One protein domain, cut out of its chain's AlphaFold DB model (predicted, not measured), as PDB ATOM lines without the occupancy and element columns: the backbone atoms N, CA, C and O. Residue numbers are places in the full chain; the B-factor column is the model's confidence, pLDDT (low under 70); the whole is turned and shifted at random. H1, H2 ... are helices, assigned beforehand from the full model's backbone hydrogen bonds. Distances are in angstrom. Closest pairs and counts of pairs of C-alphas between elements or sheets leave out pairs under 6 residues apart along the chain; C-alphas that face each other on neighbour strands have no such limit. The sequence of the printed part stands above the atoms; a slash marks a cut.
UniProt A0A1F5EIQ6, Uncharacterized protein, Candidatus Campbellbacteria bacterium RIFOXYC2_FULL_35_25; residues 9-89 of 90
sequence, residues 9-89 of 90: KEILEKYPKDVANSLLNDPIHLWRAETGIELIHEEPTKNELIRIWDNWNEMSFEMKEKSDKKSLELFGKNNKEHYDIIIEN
ATOM      1  N   LYS A   9     168.192 119.398 150.126       96.88
ATOM      2  CA  LYS A   9     168.798 118.202 150.714       96.88
ATOM      3  C   LYS A   9     170.319 118.341 150.788       96.88
ATOM      4  O   LYS A   9     170.888 118.133 151.852       96.88
ATOM      5  N   GLU A  10     170.959 118.749 149.695       97.44
ATOM      6  CA  GLU A  10     172.413 118.940 149.667       97.44
ATOM      7  C   GLU A  10     172.869 120.058 150.609       97.44
ATOM      8  O   GLU A  10     173.915 119.922 151.233       97.44
ATOM      9  N   ILE A  11     172.093 121.138 150.756       96.50
ATOM     10  CA  ILE A  11     172.396 122.204 151.721       96.50
ATOM     11  C   ILE A  11     172.380 121.652 153.154       96.50
ATOM     12  O   ILE A  11     173.320 121.887 153.911       96.50
ATOM     13  N   LEU A  12     171.354 120.875 153.514       96.44
ATOM     14  CA  LEU A  12     171.239 120.257 154.841       96.44
ATOM     15  C   LEU A  12     172.340 119.220 155.124       96.44
ATOM     16  O   LEU A  12     172.698 119.022 156.281       96.44
ATOM     17  N   GLU A  13     172.861 118.553 154.092       97.25
ATOM     18  CA  GLU A  13     173.928 117.552 154.223       97.25
ATOM     19  C   GLU A  13     175.334 118.174 154.258       97.25
ATOM     20  O   GLU A  13     176.219 117.645 154.930       97.25
ATOM     21  N   LYS A  14     175.564 119.276 153.531       96.00
ATOM     22  CA  LYS A  14     176.901 119.871 153.352       96.00
ATOM     23  C   LYS A  14     177.268 120.937 154.372       96.00
ATOM     24  O   LYS A  14     178.457 121.145 154.603       96.00
ATOM     25  N   TYR A  15     176.287 121.635 154.933       95.00
ATOM     26  CA  TYR A  15     176.532 122.759 155.831       95.00
ATOM     27  C   TYR A  15     176.142 122.424 157.274       95.00
ATOM     28  O   TYR A  15     175.214 121.642 157.498       95.00
ATOM     29  N   PRO A  16     176.807 123.034 158.275       97.50
ATOM     30  CA  PRO A  16     176.334 123.009 159.656       97.50
ATOM     31  C   PRO A  16     174.870 123.452 159.759       97.50
ATOM     32  O   PRO A  16     174.408 124.285 158.980       97.50
ATOM     33  N   LYS A  17     174.127 122.897 160.722       95.62
ATOM     34  CA  LYS A  17     172.667 123.078 160.835       95.62
ATOM     35  C   LYS A  17     172.238 124.549 160.888       95.62
ATOM     36  O   LYS A  17     171.227 124.914 160.299       95.62
ATOM     37  N   ASP A  18     172.974 125.379 161.613       96.75
ATOM     38  CA  ASP A  18     172.750 126.819 161.725       96.75
ATOM     39  C   ASP A  18     172.955 127.538 160.384       96.75
ATOM     40  O   ASP A  18     172.082 128.296 159.960       96.75
ATOM     41  N   VAL A  19     174.037 127.220 159.668       95.94
ATOM     42  CA  VAL A  19     174.322 127.764 158.332       95.94
ATOM     43  C   VAL A  19     173.273 127.305 157.320       95.94
ATOM     44  O   VAL A  19     172.714 128.126 156.598       95.94
ATOM     45  N   ALA A  20     172.944 126.012 157.301       96.19
ATOM     46  CA  ALA A  20     171.928 125.455 156.415       96.19
ATOM     47  C   ALA A  20     170.561 126.121 156.634       96.19
ATOM     48  O   ALA A  20     169.891 126.477 155.669       96.19
ATOM     49  N   ASN A  21     170.168 126.351 157.891       95.94
ATOM     50  CA  ASN A  21     168.936 127.070 158.209       95.94
ATOM     51  C   ASN A  21     168.985 128.528 157.739       95.94
ATOM     52  O   ASN A  21     167.994 129.017 157.209       95.94
ATOM     53  N   SER A  22     170.118 129.217 157.909       96.25
ATOM     54  CA  SER A  22     170.278 130.591 157.418       96.25
ATOM     55  C   SER A  22     170.121 130.658 155.901       96.25
ATOM     56  O   SER A  22     169.368 131.490 155.405       96.25
ATOM     57  N   LEU A  23     170.771 129.747 155.170       95.06
ATOM     58  CA  LEU A  23     170.665 129.663 153.713       95.06
ATOM     59  C   LEU A  23     169.233 129.330 153.277       95.06
ATOM     60  O   LEU A  23     168.716 129.924 152.344       95.06
ATOM     61  N   LEU A  24     168.547 128.412 153.955       95.69
ATOM     62  CA  LEU A  24     167.179 128.036 153.579       95.69
ATOM     63  C   LEU A  24     166.109 129.056 154.002       95.69
ATOM     64  O   LEU A  24     164.985 128.973 153.510       95.69
ATOM     65  N   ASN A  25     166.443 130.006 154.877       96.38
ATOM     66  CA  ASN A  25     165.587 131.147 155.216       96.38
ATOM     67  C   ASN A  25     165.852 132.370 154.328       96.38
ATOM     68  O   ASN A  25     165.016 133.272 154.269       96.38
ATOM     69  N   ASP A  26     166.995 132.410 153.645       95.81
ATOM     70  CA  ASP A  26     167.306 133.443 152.669       95.81
ATOM     71  C   ASP A  26     166.530 133.190 151.358       95.81
ATOM     72  O   ASP A  26     166.614 132.099 150.781       95.81
ATOM     73  N   PRO A  27     165.759 134.174 150.853       96.50
ATOM     74  CA  PRO A  27     164.893 133.976 149.694       96.50
ATOM     75  C   PRO A  27     165.655 133.636 148.405       96.50
ATOM     76  O   PRO A  27     165.089 132.988 147.523       96.50
ATOM     77  N   ILE A  28     166.922 134.042 148.282       96.94
ATOM     78  CA  ILE A  28     167.751 133.792 147.097       96.94
ATOM     79  C   ILE A  28     168.183 132.325 147.096       96.94
ATOM     80  O   ILE A  28     167.937 131.591 146.135       96.94
ATOM     81  N   HIS A  29     168.797 131.880 148.190       96.69
ATOM     82  CA  HIS A  29     169.295 130.517 148.345       96.69
ATOM     83  C   HIS A  29     168.162 129.494 148.360       96.69
ATOM     84  O   HIS A  29     168.278 128.450 147.716       96.69
ATOM     85  N   LEU A  30     167.041 129.814 149.012       97.38
ATOM     86  CA  LEU A  30     165.847 128.979 148.985       97.38
ATOM     87  C   LEU A  30     165.339 128.779 147.551       97.38
ATOM     88  O   LEU A  30     165.121 127.643 147.129       97.38
ATOM     89  N   TRP A  31     165.201 129.861 146.781       98.06
ATOM     90  CA  TRP A  31     164.710 129.789 145.406       98.06
ATOM     91  C   TRP A  31     165.661 129.015 144.485       98.06
ATOM     92  O   TRP A  31     165.214 128.172 143.700       98.06
ATOM     93  N   ARG A  32     166.977 129.240 144.604       97.75
ATOM     94  CA  ARG A  32     168.003 128.471 143.872       97.75
ATOM     95  C   ARG A  32     167.901 126.982 144.197       97.75
ATOM     96  O   ARG A  32     167.902 126.155 143.287       97.75
ATOM     97  N   ALA A  33     167.739 126.643 145.475       97.12
ATOM     98  CA  ALA A  33     167.628 125.267 145.948       97.12
ATOM     99  C   ALA A  33     166.327 124.566 145.519       97.12
ATOM    100  O   ALA A  33     166.306 123.343 145.378       97.12
ATOM    101  N   GLU A  34     165.239 125.316 145.331       96.94
ATOM    102  CA  GLU A  34     163.952 124.798 144.851       96.94
ATOM    103  C   GLU A  34     163.908 124.616 143.338       96.94
ATOM    104  O   GLU A  34     163.286 123.679 142.840       96.94
ATOM    105  N   THR A  35     164.535 125.528 142.601       96.88
ATOM    106  CA  THR A  35     164.417 125.581 141.142       96.88
ATOM    107  C   THR A  35     165.587 124.937 140.413       96.88
ATOM    108  O   THR A  35     165.430 124.565 139.252       96.88
ATOM    109  N   GLY A  36     166.751 124.824 141.060       96.62
ATOM    110  CA  GLY A  36     168.001 124.431 140.410       96.62
ATOM    111  C   GLY A  36     168.507 125.467 139.401       96.62
ATOM    112  O   GLY A  36     169.287 125.120 138.515       96.62
ATOM    113  N   ILE A  37     168.047 126.718 139.495       97.88
ATOM    114  CA  ILE A  37     168.406 127.815 138.588       97.88
ATOM    115  C   ILE A  37     169.330 128.783 139.321       97.88
ATOM    116  O   ILE A  37     169.062 129.164 140.459       97.88
ATOM    117  N   GLU A  38     170.418 129.174 138.665       97.69
ATOM    118  CA  GLU A  38     171.361 130.153 139.193       97.69
ATOM    119  C   GLU A  38     170.756 131.565 139.178       97.69
ATOM    120  O   GLU A  38     170.052 131.948 138.239       97.69
ATOM    121  N   LEU A  39     171.039 132.343 140.221       98.25
ATOM    122  CA  LEU A  39     170.551 133.709 140.404       98.25
ATOM    123  C   LEU A  39     171.711 134.581 140.875       98.25
ATOM    124  O   LEU A  39     172.374 134.240 141.856       98.25
ATOM    125  N   ILE A  40     171.965 135.690 140.187       98.38
ATOM    126  CA  ILE A  40     173.045 136.613 140.530       98.38
ATOM    127  C   ILE A  40     172.663 137.433 141.762       98.38
ATOM    128  O   ILE A  40     171.587 138.032 141.823       98.38
ATOM    129  N   HIS A  41     173.563 137.448 142.739       97.25
ATOM    130  CA  HIS A  41     173.444 138.144 144.016       97.25
ATOM    131  C   HIS A  41     174.841 138.401 144.596       97.25
ATOM    132  O   HIS A  41     175.837 137.912 144.059       97.25
ATOM    133  N   GLU A  42     174.912 139.181 145.674       96.12
ATOM    134  CA  GLU A  42     176.159 139.406 146.406       96.12
ATOM    135  C   GLU A  42     176.676 138.097 147.016       96.12
ATOM    136  O   GLU A  42     175.931 137.358 147.659       96.12
ATOM    137  N   GLU A  43     177.965 137.829 146.824       95.12
ATOM    138  CA  GLU A  43     178.649 136.641 147.339       95.12
ATOM    139  C   GLU A  43     179.799 137.067 148.278       95.12
ATOM    140  O   GLU A  43     180.300 138.191 148.190       95.12
ATOM    141  N   PRO A  44     180.286 136.212 149.188       94.19
ATOM    142  CA  PRO A  44     181.352 136.600 150.117       94.19
ATOM    143  C   PRO A  44     182.663 137.016 149.431       94.19
ATOM    144  O   PRO A  44     183.438 137.798 149.985       94.19
ATOM    145  N   THR A  45     182.932 136.502 148.227       96.50
ATOM    146  CA  THR A  45     184.156 136.795 147.472       96.50
ATOM    147  C   THR A  45     183.895 137.069 145.992       96.50
ATOM    148  O   THR A  45     182.990 136.504 145.376       96.50
ATOM    149  N   LYS A  46     184.782 137.862 145.373       97.19
ATOM    150  CA  LYS A  46     184.775 138.124 143.921       97.19
ATOM    151  C   LYS A  46     184.805 136.834 143.094       97.19
ATOM    152  O   LYS A  46     184.146 136.735 142.065       97.19
ATOM    153  N   ASN A  47     185.556 135.832 143.550       97.19
ATOM    154  CA  ASN A  47     185.668 134.548 142.860       97.19
ATOM    155  C   ASN A  47     184.354 133.755 142.891       97.19
ATOM    156  O   ASN A  47     184.020 133.096 141.909       97.19
ATOM    157  N   GLU A  48     183.601 133.809 143.992       95.62
ATOM    158  CA  GLU A  48     182.284 133.170 144.080       95.62
ATOM    159  C   GLU A  48     181.259 133.868 143.190       95.62
ATOM    160  O   GLU A  48     180.519 133.180 142.486       95.62
ATOM    161  N   LEU A  49     181.296 135.204 143.127       97.69
ATOM    162  CA  LEU A  49     180.479 135.982 142.198       97.69
ATOM    163  C   LEU A  49     180.772 135.614 140.734       97.69
ATOM    164  O   LEU A  49     179.852 135.318 139.972       97.69
ATOM    165  N   ILE A  50     182.050 135.588 140.337       97.69
ATOM    166  CA  ILE A  50     182.454 135.186 138.978       97.69
ATOM    167  C   ILE A  50     181.982 133.756 138.689       97.69
ATOM    168  O   ILE A  50     181.430 133.488 137.628       97.69
ATOM    169  N   ARG A  51     182.106 132.842 139.659       96.81
ATOM    170  CA  ARG A  51     181.643 131.458 139.505       96.81
ATOM    171  C   ARG A  51     180.140 131.378 139.230       96.81
ATOM    172  O   ARG A  51     179.742 130.594 138.369       96.81
ATOM    173  N   ILE A  52     179.297 132.113 139.964       96.88
ATOM    174  CA  ILE A  52     177.844 132.096 139.711       96.88
ATOM    175  C   ILE A  52     177.487 132.815 138.408       96.88
ATOM    176  O   ILE A  52     176.547 132.404 137.736       96.88
ATOM    177  N   TRP A  53     178.262 133.820 137.998       97.94
ATOM    178  CA  TRP A  53     178.101 134.488 136.707       97.94
ATOM    179  C   TRP A  53     178.415 133.575 135.524       97.94
ATOM    180  O   TRP A  53     177.606 133.441 134.605       97.94
ATOM    181  N   ASP A  54     179.552 132.886 135.565       97.69
ATOM    182  CA  ASP A  54     179.920 131.902 134.551       97.69
ATOM    183  C   ASP A  54     178.871 130.789 134.487       97.69
ATOM    184  O   ASP A  54     178.418 130.400 133.411       97.69
ATOM    185  N   ASN A  55     178.403 130.330 135.648       97.00
ATOM    186  CA  ASN A  55     177.368 129.312 135.722       97.00
ATOM    187  C   ASN A  55     176.028 129.793 135.143       97.00
ATOM    188  O   ASN A  55     175.383 129.067 134.389       97.00
ATOM    189  N   TRP A  56     175.629 131.034 135.426       97.81
ATOM    190  CA  TRP A  56     174.442 131.645 134.834       97.81
ATOM    191  C   TRP A  56     174.555 131.718 133.305       97.81
ATOM    192  O   TRP A  56     173.590 131.415 132.603       97.81
ATOM    193  N   ASN A  57     175.737 132.039 132.766       97.62
ATOM    194  CA  ASN A  57     175.966 132.108 131.320       97.62
ATOM    195  C   ASN A  57     175.802 130.764 130.602       97.62
ATOM    196  O   ASN A  57     175.407 130.754 129.434       97.62
ATOM    197  N   GLU A  58     176.014 129.656 131.304       97.62
ATOM    198  CA  GLU A  58     175.844 128.294 130.790       97.62
ATOM    199  C   GLU A  58     174.383 127.803 130.815       97.62
ATOM    200  O   GLU A  58     174.079 126.747 130.255       97.62
ATOM    201  N   MET A  59     173.468 128.536 131.458       97.06
ATOM    202  CA  MET A  59     172.050 128.174 131.512       97.06
ATOM    203  C   MET A  59     171.357 128.310 130.150       97.06
ATOM    204  O   MET A  59     171.725 129.142 129.313       97.06
ATOM    205  N   SER A  60     170.289 127.530 129.950       97.00
ATOM    206  CA  SER A  60     169.416 127.678 128.783       97.00
ATOM    207  C   SER A  60     168.723 129.045 128.771       97.00
ATOM    208  O   SER A  60     168.582 129.702 129.804       97.00
ATOM    209  N   PHE A  61     168.241 129.464 127.599       97.31
ATOM    210  CA  PHE A  61     167.491 130.713 127.457       97.31
ATOM    211  C   PHE A  61     166.286 130.787 128.414       97.31
ATOM    212  O   PHE A  61     166.115 131.783 129.109       97.31
ATOM    213  N   GLU A  62     165.504 129.709 128.517       97.81
ATOM    214  CA  GLU A  62     164.334 129.641 129.405       97.81
ATOM    215  C   GLU A  62     164.715 129.769 130.889       97.81
ATOM    216  O   GLU A  62     164.036 130.445 131.666       97.81
ATOM    217  N   MET A  63     165.829 129.150 131.295       97.88
ATOM    218  CA  MET A  63     166.353 129.277 132.657       97.88
ATOM    219  C   MET A  63     166.814 130.706 132.949       97.88
ATOM    220  O   MET A  63     166.497 131.233 134.017       97.88
ATOM    221  N   LYS A  64     167.509 131.347 132.000       98.38
ATOM    222  CA  LYS A  64     167.925 132.752 132.114       98.38
ATOM    223  C   LYS A  64     166.724 133.683 132.222       98.38
ATOM    224  O   LYS A  64     166.702 134.506 133.126       98.38
ATOM    225  N   GLU A  65     165.687 133.493 131.406       98.44
ATOM    226  CA  GLU A  65     164.467 134.306 131.471       98.44
ATOM    227  C   GLU A  65     163.768 134.180 132.837       98.44
ATOM    228  O   GLU A  65     163.349 135.175 133.434       98.44
ATOM    229  N   LYS A  66     163.665 132.957 133.371       98.44
ATOM    230  CA  LYS A  66     163.097 132.723 134.706       98.44
ATOM    231  C   LYS A  66     163.967 133.332 135.812       98.44
ATOM    232  O   LYS A  66     163.425 133.889 136.766       98.44
ATOM    233  N   SER A  67     165.288 133.243 135.674       98.44
ATOM    234  CA  SER A  67     166.245 133.868 136.587       98.44
ATOM    235  C   SER A  67     166.147 135.397 136.549       98.44
ATOM    236  O   SER A  67     166.080 136.024 137.601       98.44
ATOM    237  N   ASP A  68     166.051 136.012 135.368       98.69
ATOM    238  CA  ASP A  68     165.929 137.466 135.213       98.69
ATOM    239  C   ASP A  68     164.632 137.993 135.815       98.69
ATOM    240  O   ASP A  68     164.652 139.005 136.513       98.69
ATOM    241  N   LYS A  69     163.517 137.276 135.635       98.56
ATOM    242  CA  LYS A  69     162.250 137.604 136.307       98.56
ATOM    243  C   LYS A  69     162.407 137.607 137.829       98.56
ATOM    244  O   LYS A  69     161.915 138.525 138.482       98.56
ATOM    245  N   LYS A  70     163.117 136.623 138.393       98.50
ATOM    246  CA  LYS A  70     163.357 136.565 139.841       98.50
ATOM    247  C   LYS A  70     164.319 137.655 140.323       98.50
ATOM    248  O   LYS A  70     164.088 138.241 141.375       98.50
ATOM    249  N   SER A  71     165.357 137.956 139.546       98.56
ATOM    250  CA  SER A  71     166.287 139.053 139.832       98.56
ATOM    251  C   SER A  71     165.566 140.405 139.833       98.56
ATOM    252  O   SER A  71     165.743 141.202 140.752       98.56
ATOM    253  N   LEU A  72     164.678 140.641 138.861       98.50
ATOM    254  CA  LEU A  72     163.847 141.846 138.805       98.50
ATOM    255  C   LEU A  72     162.913 141.953 140.017       98.50
ATOM    256  O   LEU A  72     162.778 143.035 140.579       98.50
ATOM    257  N   GLU A  73     162.307 140.843 140.443       98.12
ATOM    258  CA  GLU A  73     161.435 140.789 141.626       98.12
ATOM    259  C   GLU A  73     162.174 141.175 142.918       98.12
ATOM    260  O   GLU A  73     161.636 141.925 143.728       98.12
ATOM    261  N   LEU A  74     163.396 140.668 143.116       97.81
ATOM    262  CA  LEU A  74     164.149 140.852 144.361       97.81
ATOM    263  C   LEU A  74     164.985 142.137 144.389       97.81
ATOM    264  O   LEU A  74     165.134 142.746 145.445       97.81
ATOM    265  N   PHE A  75     165.539 142.544 143.245       97.38
ATOM    266  CA  PHE A  75     166.564 143.592 143.163       97.38
ATOM    267  C   PHE A  75     166.201 144.741 142.213       97.38
ATOM    268  O   PHE A  75     166.938 145.725 142.130       97.38
ATOM    269  N   GLY A  76     165.096 144.626 141.467       97.94
ATOM    270  CA  GLY A  76     164.682 145.620 140.473       97.94
ATOM    271  C   GLY A  76     165.563 145.668 139.220       97.94
ATOM    272  O   GLY A  76     165.498 146.647 138.482       97.94
ATOM    273  N   LYS A  77     166.404 144.649 138.992       97.75
ATOM    274  CA  LYS A  77     167.386 144.575 137.893       97.75
ATOM    275  C   LYS A  77     167.465 143.161 137.329       97.75
ATOM    276  O   LYS A  77     167.274 142.203 138.079       97.75
ATOM    277  N   ASN A  78     167.773 143.007 136.043       98.44
ATOM    278  CA  ASN A  78     168.078 141.678 135.494       98.44
ATOM    279  C   ASN A  78     169.450 141.172 135.992       98.44
ATOM    280  O   ASN A  78     170.213 141.927 136.596       98.44
ATOM    281  N   ASN A  79     169.782 139.901 135.750       98.50
ATOM    282  CA  ASN A  79     171.009 139.308 136.293       98.50
ATOM    283  C   ASN A  79     172.286 139.965 135.766       98.50
ATOM    284  O   ASN A  79     173.252 140.084 136.515       98.50
ATOM    285  N   LYS A  80     172.301 140.392 134.498       98.31
ATOM    286  CA  LYS A  80     173.471 141.051 133.908       98.31
ATOM    287  C   LYS A  80     173.698 142.422 134.543       98.31
ATOM    288  O   LYS A  80     174.801 142.709 134.981       98.31
ATOM    289  N   GLU A  81     172.656 143.245 134.619       98.38
ATOM    290  CA  GLU A  81     172.715 144.557 135.275       98.38
ATOM    291  C   GLU A  81     173.124 144.425 136.741       98.38
ATOM    292  O   GLU A  81     173.912 145.220 137.248       98.38
ATOM    293  N   HIS A  82     172.586 143.416 137.428       98.19
ATOM    294  CA  HIS A  82     172.924 143.163 138.818       98.19
ATOM    295  C   HIS A  82     174.391 142.746 138.967       98.19
ATOM    296  O   HIS A  82     175.088 143.311 139.805       98.19
ATOM    297  N   TYR A  83     174.875 141.832 138.119       98.44
ATOM    298  CA  TYR A  83     176.280 141.419 138.088       98.44
ATOM    299  C   TYR A  83     177.217 142.605 137.858       98.44
ATOM    300  O   TYR A  83     178.154 142.781 138.632       98.44
ATOM    301  N   ASP A  84     176.944 143.418 136.832       98.19
ATOM    302  CA  ASP A  84     177.775 144.567 136.457       98.19
ATOM    303  C   ASP A  84     177.910 145.561 137.628       98.19
ATOM    304  O   ASP A  84     178.986 146.090 137.872       98.19
ATOM    305  N   ILE A  85     176.849 145.753 138.419       97.19
ATOM    306  CA  ILE A  85     176.895 146.602 139.620       97.19
ATOM    307  C   ILE A  85     177.673 145.940 140.756       97.19
ATOM    308  O   ILE A  85     178.453 146.598 141.440       97.19
ATOM    309  N   ILE A  86     177.435 144.652 141.005       97.38
ATOM    310  CA  ILE A  86     178.070 143.947 142.118       97.38
ATOM    311  C   ILE A  86     179.589 143.843 141.882       97.38
ATOM    312  O   ILE A  86     180.365 144.079 142.805       97.38
ATOM    313  N   ILE A  87     180.031 143.521 140.659       97.25
ATOM    314  CA  ILE A  87     181.453 143.300 140.339       97.25
ATOM    315  C   ILE A  87     182.301 144.573 140.479       97.25
ATOM    316  O   ILE A  87     183.486 144.472 140.797       97.25
ATOM    317  N   GLU A  88     181.709 145.755 140.283       95.00
ATOM    318  CA  GLU A  88     182.368 147.052 140.489       95.00
ATOM    319  C   GLU A  88     182.721 147.316 141.964       95.00
ATOM    320  O   GLU A  88     183.623 148.104 142.243       95.00
ATOM    321  N   ASN A  89     182.065 146.626 142.903       90.31
ATOM    322  CA  ASN A  89     182.274 146.797 144.343       90.31
ATOM    323  C   ASN A  89     183.356 145.868 144.942       90.31
ATOM    324  O   ASN A  89     183.550 145.895 146.159       90.31
TER     325      ASN A  89
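AT A GLANCE: This is residues 9 to 89 of the 90 residues of an uncharacterized protein of Candidatus Campbellbacteria bacterium RIFOXYC2_FULL_35_25 (UniProt A0A1F5EIQ6). What does the model look like? Two groups of three helices are joined by residues 36 to 45: short H1 to H3 follow one another, H1 and H2 as a hairpin, while H4 and H6 run side by side with H5 across one end of that pair. H3 is near H5 between the groups. What is it made of? The printed part has 81 residues with six named helices, H1 to H6 in chain order, and no named strand: all helix. It is compact, with a radius of gyration of the C-alphas of 12.7 A and spans of 33 by 28 by 22 A.

HOW THE PARTS SIT: How does the first group stand? H1, residues 9 to 14, and H2, residues 17 to 25, form a helical hairpin and touch at a steep tilt of 40 degrees, opposite ways; their closest C-alphas, of Leu 12 and Ala 20, are 5.5 A apart. H3, residues 27 to 35, touches H2 only at the corner, only just, with 3 pairs of C-alphas within 8 A. How does the second group stand? H4, residues 46 to 57, and H6, residues 79 to 87, only just touch, with 3 pairs of C-alphas within 8 A, at a shallow tilt of 15 degrees, opposite ways; their closest C-alphas, of Lys 46 and Ile 87, are 7.1 A apart. H5, residues 61 to 75, touches H6 at a steep tilt of 58 degrees, the same way, the closest C-alphas being those of Asp 68 and Asn 79 at 5.5 A. Do the groups meet? H3 and H5 are near each other, with 10 pairs of C-alphas within 10 A, while H3 and H4 are apart.

IN THESE COORDINATES: Where are the anchor points? C-alpha 9, where H1 begins, is at (168.798, 118.202, 150.714), and C-alpha 87, where H6 ends, is at (181.453, 143.300, 140.339). Which helices are long? H5 measures 20.3 A from first to last C-alpha and H4 16.5 A. Are the helix backbones in order? In H1 to H6 every O i to N i+4 pair is within hydrogen-bond range.

THE WHOLE: How large is it? The C-alphas farthest apart, of Asp 18 and Phe 61, are 34.9 A apart. Is anything missing or uncertain? The printed part has no cut, no link is long, and no printed residue is under 70 in pLDDT.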